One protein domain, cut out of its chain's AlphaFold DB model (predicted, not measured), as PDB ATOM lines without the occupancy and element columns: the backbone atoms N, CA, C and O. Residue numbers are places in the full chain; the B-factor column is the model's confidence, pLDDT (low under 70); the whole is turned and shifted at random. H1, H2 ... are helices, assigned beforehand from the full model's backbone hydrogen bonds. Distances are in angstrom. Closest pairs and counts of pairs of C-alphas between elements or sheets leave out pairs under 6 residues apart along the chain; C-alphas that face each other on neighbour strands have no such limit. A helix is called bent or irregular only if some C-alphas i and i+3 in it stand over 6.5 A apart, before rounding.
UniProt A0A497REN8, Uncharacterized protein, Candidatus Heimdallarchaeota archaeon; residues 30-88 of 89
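AT A GLANCE: This is residues 30 to 88 of the 89 residues of an uncharacterized protein of Candidatus Heimdallarchaeota archaeon (UniProt A0A497REN8). A small rounded globule is built round the bent helix H1, whose second arm, H1b, forms a helical hairpin with H2. H3 crosses H1a and H2, and H4 packs on H1b. The printed part has 59 residues with four named helices, H1 to H4 in order along the chain, which hold 48 of them, and no named strand; its class is all helix, the packing of the helices is mostly crossed, and the whole is compact, with a radius of gyration of the C-alphas of 10.0 A and spans of 24 by 22 by 18 A.

HOW THE PARTS SIT: H1, residues 30 to 49, was assigned as one helix by its hydrogen bonds but is bent: C-alphas 39 and 42 are 8.8 A apart, and arms H1a, 30 to 39, and H1b, 42 to 49, stand at a steep tilt of 56 degrees. H2, residues 54 to 65, touches H1b in a hairpin, opposite ways at a shallow 14 degrees; the closest C-alphas, Val 43 and Ala 61, are 6.3 A apart. H3, residues 71 to 78, touches H1a, about perpendicular at 78 degrees, closest C-alphas Leu 33 and Leu 73, 7.2 A. H4, residues 80 to 87, touches H1b, closest C-alphas Gln 45 and Ser 87, 7.1 A. Every O i to N i+4 pair is within hydrogen-bond range in H1a, H1b, H2 and H3, and 3 of 4 in H4.

IN THESE COORDINATES: H1a, 14.2 A long, begins at C-alpha 30 (6.211, 9.873, 29.363); H2 spans 16.1 A; H4 ends at C-alpha 87 (-0.805, 11.752, 17.805).

THE WHOLE: The printed part has no cut, its three links are tight, and residue 88 is under pLDDT 70.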
ATOM      1  N   ILE A  30       6.660  10.640  30.534       86.25
ATOM      2  CA  ILE A  30       6.211   9.873  29.363       86.25
ATOM      3  C   ILE A  30       5.468   8.613  29.806       86.25
ATOM      4  O   ILE A  30       4.424   8.286  29.250       86.25
ATOM      5  N   CYS A  31       5.967   7.923  30.832       86.50
ATOM      6  CA  CYS A  31       5.332   6.727  31.368       86.50
ATOM      7  C   CYS A  31       3.953   7.068  31.952       86.50
ATOM      8  O   CYS A  31       2.985   6.369  31.668       86.50
ATOM      9  N   ARG A  32       3.820   8.194  32.671       86.06
ATOM     10  CA  ARG A  32       2.513   8.692  33.139       86.06
ATOM     11  C   ARG A  32       1.575   9.067  32.000       86.06
ATOM     12  O   ARG A  32       0.417   8.671  32.042       86.06
ATOM     13  N   LEU A  33       2.052   9.786  30.985       87.50
ATOM     14  CA  LEU A  33       1.254  10.105  29.794       87.50
ATOM     15  C   LEU A  33       0.794   8.847  29.060       87.50
ATOM     16  O   LEU A  33      -0.352   8.787  28.635       87.50
ATOM     17  N   THR A  34       1.652   7.834  28.968       88.19
ATOM     18  CA  THR A  34       1.327   6.535  28.363       88.19
ATOM     19  C   THR A  34       0.237   5.823  29.158       88.19
ATOM     20  O   THR A  34      -0.732   5.355  28.568       88.19
ATOM     21  N   SER A  35       0.325   5.810  30.492       88.06
ATOM     22  CA  SER A  35      -0.738   5.266  31.347       88.06
ATOM     23  C   SER A  35      -2.052   6.038  31.199       88.06
ATOM     24  O   SER A  35      -3.107   5.424  31.072       88.06
ATOM     25  N   ILE A  36      -1.998   7.375  31.155       87.94
ATOM     26  CA  ILE A  36      -3.182   8.217  30.920       87.94
ATOM     27  C   ILE A  36      -3.761   7.954  29.530       87.94
ATOM     28  O   ILE A  36      -4.973   7.920  29.388       87.94
ATOM     29  N   GLN A  37      -2.938   7.756  28.499       88.62
ATOM     30  CA  GLN A  37      -3.410   7.450  27.150       88.62
ATOM     31  C   GLN A  37      -4.050   6.061  27.075       88.62
ATOM     32  O   GLN A  37      -5.062   5.906  26.401       88.62
ATOM     33  N   ALA A  38      -3.480   5.068  27.759       87.94
ATOM     34  CA  ALA A  38      -4.028   3.716  27.797       87.94
ATOM     35  C   ALA A  38      -5.421   3.681  28.448       87.94
ATOM     36  O   ALA A  38      -6.288   2.948  27.981       87.94
ATOM     37  N   ASP A  39      -5.639   4.494  29.485       87.00
ATOM     38  CA  ASP A  39      -6.924   4.583  30.188       87.00
ATOM     39  C   ASP A  39      -7.901   5.565  29.509       87.00
ATOM     40  O   ASP A  39      -9.079   5.273  29.316       87.00
ATOM     41  N   ARG A  40      -7.394   6.733  29.102       88.25
ATOM     42  CA  ARG A  40      -8.135   7.905  28.610       88.25
ATOM     43  C   ARG A  40      -7.459   8.543  27.396       88.25
ATOM     44  O   ARG A  40      -7.062   9.715  27.407       88.25
ATOM     45  N   ALA A  41      -7.364   7.783  26.305       89.56
ATOM     46  CA  ALA A  41      -6.860   8.275  25.020       89.56
ATOM     47  C   ALA A  41      -7.620   9.525  24.529       89.56
ATOM     48  O   ALA A  41      -7.023  10.400  23.899       89.56
ATOM     49  N   ASP A  42      -8.913   9.634  24.860       90.88
ATOM     50  CA  ASP A  42      -9.765  10.793  24.579       90.88
ATOM     51  C   ASP A  42      -9.222  12.080  25.210       90.88
ATOM     52  O   ASP A  42      -9.173  13.120  24.552       90.88
ATOM     53  N   VAL A  43      -8.755  12.008  26.461       90.94
ATOM     54  CA  VAL A  43      -8.225  13.169  27.185       90.94
ATOM     55  C   VAL A  43      -6.877  13.594  26.615       90.94
ATOM     56  O   VAL A  43      -6.646  14.788  26.437       90.94
ATOM     57  N   VAL A  44      -5.995  12.643  26.297       89.81
ATOM     58  CA  VAL A  44      -4.678  12.951  25.715       89.81
ATOM     59  C   VAL A  44      -4.828  13.588  24.334       89.81
ATOM     60  O   VAL A  44      -4.204  14.611  24.054       89.81
ATOM     61  N   GLN A  45      -5.717  13.051  23.497       90.31
ATOM     62  CA  GLN A  45      -6.052  13.653  22.206       90.31
ATOM     63  C   GLN A  45      -6.670  15.043  22.377       90.31
ATOM     64  O   GLN A  45      -6.228  15.993  21.733       90.31
ATOM     65  N   TRP A  46      -7.616  15.205  23.306       91.50
ATOM     66  CA  TRP A  46      -8.197  16.511  23.609       91.50
ATOM     67  C   TRP A  46      -7.133  17.526  24.045       91.50
ATOM     68  O   TRP A  46      -7.134  18.652  23.553       91.50
ATOM     69  N   LEU A  47      -6.193  17.135  24.912       90.50
ATOM     70  CA  LEU A  47      -5.090  17.987  25.363       90.50
ATOM     71  C   LEU A  47      -4.211  18.482  24.198       90.50
ATOM     72  O   LEU A  47      -3.802  19.651  24.210       90.50
ATOM     73  N   LEU A  48      -3.968  17.622  23.201       88.94
ATOM     74  CA  LEU A  48      -3.201  17.930  21.989       88.94
ATOM     75  C   LEU A  48      -3.960  18.854  21.025       88.94
ATOM     76  O   LEU A  48      -3.363  19.764  20.457       88.94
ATOM     77  N   THR A  49      -5.269  18.657  20.849       90.12
ATOM     78  CA  THR A  49      -6.059  19.391  19.842       90.12
ATOM     79  C   THR A  49      -6.719  20.665  20.367       90.12
ATOM     80  O   THR A  49      -7.159  21.508  19.590       90.12
ATOM     81  N   THR A  50      -6.868  20.802  21.685       90.81
ATOM     82  CA  THR A  50      -7.620  21.908  22.284       90.81
ATOM     83  C   THR A  50      -6.818  23.213  22.305       90.81
ATOM     84  O   THR A  50      -5.655  23.245  22.711       90.81
ATOM     85  N   ASN A  51      -7.478  24.321  21.955       90.12
ATOM     86  CA  ASN A  51      -6.915  25.681  21.994       90.12
ATOM     87  C   ASN A  51      -7.088  26.369  23.360       90.12
ATOM     88  O   ASN A  51      -6.932  27.582  23.491       90.12
ATOM     89  N   LYS A  52      -7.465  25.604  24.389       91.44
ATOM     90  CA  LYS A  52      -7.642  26.108  25.752       91.44
ATOM     91  C   LYS A  52      -6.318  26.540  26.378       91.44
ATOM     92  O   LYS A  52      -5.249  26.040  26.028       91.44
ATOM     93  N   SER A  53      -6.407  27.438  27.357       93.00
ATOM     94  CA  SER A  53      -5.249  27.867  28.144       93.00
ATOM     95  C   SER A  53      -4.623  26.689  28.905       93.00
ATOM     96  O   SER A  53      -5.322  25.750  29.289       93.00
ATOM     97  N   LYS A  54      -3.310  26.732  29.181       90.19
ATOM     98  CA  LYS A  54      -2.607  25.655  29.913       90.19
ATOM     99  C   LYS A  54      -3.263  25.333  31.261       90.19
ATOM    100  O   LYS A  54      -3.402  24.170  31.625       90.19
ATOM    101  N   THR A  55      -3.723  26.364  31.970       91.75
ATOM    102  CA  THR A  55      -4.436  26.230  33.247       91.75
ATOM    103  C   THR A  55      -5.767  25.496  33.087       91.75
ATOM    104  O   THR A  55      -6.073  24.610  33.882       91.75
ATOM    105  N   GLU A  56      -6.555  25.817  32.054       93.06
ATOM    106  CA  GLU A  56      -7.797  25.091  31.758       93.06
ATOM    107  C   GLU A  56      -7.523  23.650  31.328       93.06
ATOM    108  O   GLU A  56      -8.207  22.750  31.808       93.06
ATOM    109  N   LYS A  57      -6.512  23.417  30.478       92.06
ATOM    110  CA  LYS A  57      -6.093  22.072  30.055       92.06
ATOM    111  C   LYS A  57      -5.791  21.188  31.265       92.06
ATOM    112  O   LYS A  57      -6.376  20.119  31.394       92.06
ATOM    113  N   ILE A  58      -4.952  21.678  32.179       91.69
ATOM    114  CA  ILE A  58      -4.597  21.002  33.434       91.69
ATOM    115  C   ILE A  58      -5.837  20.713  34.280       91.69
ATOM    116  O   ILE A  58      -6.038  19.578  34.710       91.69
ATOM    117  N   LYS A  59      -6.684  21.724  34.508       92.50
ATOM    118  CA  LYS A  59      -7.864  21.591  35.367       92.50
ATOM    119  C   LYS A  59      -8.851  20.569  34.807       92.50
ATOM    120  O   LYS A  59      -9.281  19.679  35.531       92.50
ATOM    121  N   ILE A  60      -9.191  20.684  33.526       92.44
ATOM    122  CA  ILE A  60     -10.156  19.802  32.863       92.44
ATOM    123  C   ILE A  60      -9.594  18.385  32.764       92.44
ATOM    124  O   ILE A  60     -10.269  17.446  33.166       92.44
ATOM    125  N   ALA A  61      -8.351  18.210  32.310       90.62
ATOM    126  CA  ALA A  61      -7.760  16.879  32.204       90.62
ATOM    127  C   ALA A  61      -7.606  16.200  33.571       90.62
ATOM    128  O   ALA A  61      -7.858  15.002  33.675       90.62
ATOM    129  N   SER A  62      -7.287  16.952  34.632       91.25
ATOM    130  CA  SER A  62      -7.238  16.391  35.990       91.25
ATOM    131  C   SER A  62      -8.615  15.938  36.476       91.25
ATOM    132  O   SER A  62      -8.738  14.881  37.083       91.25
ATOM    133  N   LEU A  63      -9.670  16.701  36.164       91.56
ATOM    134  CA  LEU A  63     -11.049  16.315  36.482       91.56
ATOM    135  C   LEU A  63     -11.501  15.079  35.693       91.56
ATOM    136  O   LEU A  63     -12.190  14.227  36.244       91.56
ATOM    137  N   LEU A  64     -11.119  14.973  34.417       90.31
ATOM    138  CA  LEU A  64     -11.531  13.870  33.543       90.31
ATOM    139  C   LEU A  64     -10.793  12.559  33.831       90.31
ATOM    140  O   LEU A  64     -11.381  11.492  33.674       90.31
ATOM    141  N   THR A  65      -9.518  12.641  34.215       88.06
ATOM    142  CA  THR A  65      -8.665  11.470  34.488       88.06
ATOM    143  C   THR A  65      -8.661  11.071  35.961       88.06
ATOM    144  O   THR A  65      -8.235   9.970  36.283       88.06
ATOM    145  N   GLY A  66      -9.077  11.962  36.869       86.56
ATOM    146  CA  GLY A  66      -8.891  11.777  38.313       86.56
ATOM    147  C   GLY A  66      -7.419  11.809  38.749       86.56
ATOM    148  O   GLY A  66      -7.117  11.585  39.919       86.56
ATOM    149  N   LEU A  67      -6.501  12.096  37.821       85.50
ATOM    150  CA  LEU A  67      -5.065  12.150  38.043       85.50
ATOM    151  C   LEU A  67      -4.603  13.599  38.087       85.50
ATOM    152  O   LEU A  67      -5.154  14.482  37.433       85.50
ATOM    153  N   LYS A  68      -3.536  13.859  38.839       84.00
ATOM    154  CA  LYS A  68      -2.924  15.184  38.856       84.00
ATOM    155  C   LYS A  68      -2.170  15.409  37.542       84.00
ATOM    156  O   LYS A  68      -1.142  14.771  37.298       84.00
ATOM    157  N   ILE A  69      -2.695  16.292  36.694       88.12
ATOM    158  CA  ILE A  69      -2.026  16.757  35.476       88.12
ATOM    159  C   ILE A  69      -1.249  18.019  35.831       88.12
ATOM    160  O   ILE A  69      -1.815  19.098  35.964       88.12
ATOM    161  N   ASP A  70       0.057  17.893  36.020       87.88
ATOM    162  CA  ASP A  70       0.911  19.033  36.337       87.88
ATOM    163  C   ASP A  70       1.391  19.758  35.069       87.88
ATOM    164  O   ASP A  70       1.293  19.259  33.944       87.88
ATOM    165  N   LYS A  71       1.950  20.959  35.254       88.56
ATOM    166  CA  LYS A  71       2.506  21.767  34.155       88.56
ATOM    167  C   LYS A  71       3.603  21.034  33.387       88.56
ATOM    168  O   LYS A  71       3.696  21.214  32.181       88.56
ATOM    169  N   GLU A  72       4.404  20.223  34.071       89.25
ATOM    170  CA  GLU A  72       5.483  19.441  33.459       89.25
ATOM    171  C   GLU A  72       4.943  18.343  32.547       89.25
ATOM    172  O   GLU A  72       5.453  18.144  31.451       89.25
ATOM    173  N   LEU A  73       3.859  17.683  32.956       88.25
ATOM    174  CA  LEU A  73       3.210  16.649  32.158       88.25
ATOM    175  C   LEU A  73       2.555  17.250  30.909       88.25
ATOM    176  O   LEU A  73       2.677  16.698  29.816       88.25
ATOM    177  N   LEU A  74       1.933  18.425  31.051       89.94
ATOM    178  CA  LEU A  74       1.427  19.176  29.905       89.94
ATOM    179  C   LEU A  74       2.565  19.644  28.985       89.94
ATOM    180  O   LEU A  74       2.456  19.484  27.777       89.94
ATOM    181  N   ALA A  75       3.656  20.177  29.538       89.62
ATOM    182  CA  ALA A  75       4.816  20.609  28.760       89.62
ATOM    183  C   ALA A  75       5.482  19.438  28.020       89.62
ATOM    184  O   ALA A  75       5.910  19.597  26.883       89.62
ATOM    185  N   CYS A  76       5.515  18.254  28.639       88.56
ATOM    186  CA  CYS A  76       5.977  17.024  28.008       88.56
ATOM    187  C   CYS A  76       5.093  16.649  26.813       88.56
ATOM    188  O   CYS A  76       5.615  16.295  25.766       88.56
ATOM    189  N   LEU A  77       3.772  16.788  26.935       87.50
ATOM    190  CA  LEU A  77       2.839  16.528  25.839       87.50
ATOM    191  C   LEU A  77       2.880  17.605  24.735       87.50
ATOM    192  O   LEU A  77       2.599  17.300  23.581       87.50
ATOM    193  N   GLU A  78       3.226  18.851  25.074       86.56
ATOM    194  CA  GLU A  78       3.433  19.946  24.114       86.56
ATOM    195  C   GLU A  78       4.744  19.805  23.316       86.56
ATOM    196  O   GLU A  78       4.896  20.462  22.284       86.56
ATOM    197  N   ASP A  79       5.680  18.955  23.753       88.31
ATOM    198  CA  ASP A  79       6.886  18.661  22.981       88.31
ATOM    199  C   ASP A  79       6.510  17.967  21.658       88.31
ATOM    200  O   ASP A  79       5.827  16.943  21.677       88.31
ATOM    201  N   PRO A  80       6.959  18.462  20.492       85.62
ATOM    202  CA  PRO A  80       6.560  17.913  19.198       85.62
ATOM    203  C   PRO A  80       7.038  16.473  18.967       85.62
ATOM    204  O   PRO A  80       6.408  15.741  18.203       85.62
ATOM    205  N   SER A  81       8.134  16.048  19.600       86.75
ATOM    206  CA  SER A  81       8.633  14.670  19.508       86.75
ATOM    207  C   SER A  81       7.713  13.727  20.271       86.75
ATOM    208  O   SER A  81       7.365  12.668  19.757       86.75
ATOM    209  N   ILE A  82       7.270  14.142  21.458       86.62
ATOM    210  CA  ILE A  82       6.308  13.399  22.274       86.62
ATOM    211  C   ILE A  82       4.926  13.438  21.629       86.62
ATOM    212  O   ILE A  82       4.351  12.387  21.368       86.62
ATOM    213  N   ALA A  83       4.420  14.614  21.270       85.62
ATOM    214  CA  ALA A  83       3.135  14.782  20.606       85.62
ATOM    215  C   ALA A  83       2.995  13.862  19.389       85.62
ATOM    216  O   ALA A  83       1.943  13.264  19.214       85.62
ATOM    217  N   ARG A  84       4.051  13.667  18.584       86.19
ATOM    218  CA  ARG A  84       4.035  12.709  17.461       86.19
ATOM    219  C   ARG A  84       3.763  11.268  17.895       86.19
ATOM    220  O   ARG A  84       2.986  10.603  17.223       86.19
ATOM    221  N   ILE A  85       4.345  10.815  19.007       85.31
ATOM    222  CA  ILE A  85       4.131   9.469  19.573       85.31
ATOM    223  C   ILE A  85       2.667   9.286  19.996       85.31
ATOM    224  O   ILE A  85       2.077   8.231  19.783       85.31
ATOM    225  N   PHE A  86       2.064  10.326  20.573       83.00
ATOM    226  CA  PHE A  86       0.686  10.290  21.078       83.00
ATOM    227  C   PHE A  86      -0.375  10.676  20.026       83.00
ATOM    228  O   PHE A  86      -1.568  10.448  20.242       83.00
ATOM    229  N   SER A  87       0.047  11.258  18.898       75.38
ATOM    230  CA  SER A  87      -0.805  11.752  17.805       75.38
ATOM    231  C   SER A  87      -0.949  10.751  16.650       75.38
ATOM    232  O   SER A  87      -1.871  10.876  15.846       75.38
ATOM    233  N   THR A  88      -0.090   9.729  16.571       60.09
ATOM    234  CA  THR A  88      -0.250   8.619  15.619       60.09
ATOM    235  C   THR A  88      -1.537   7.838  15.898       60.09
ATOM    236  O   THR A  88      -1.672   7.204  16.945       60.09
TER     237      THR A  88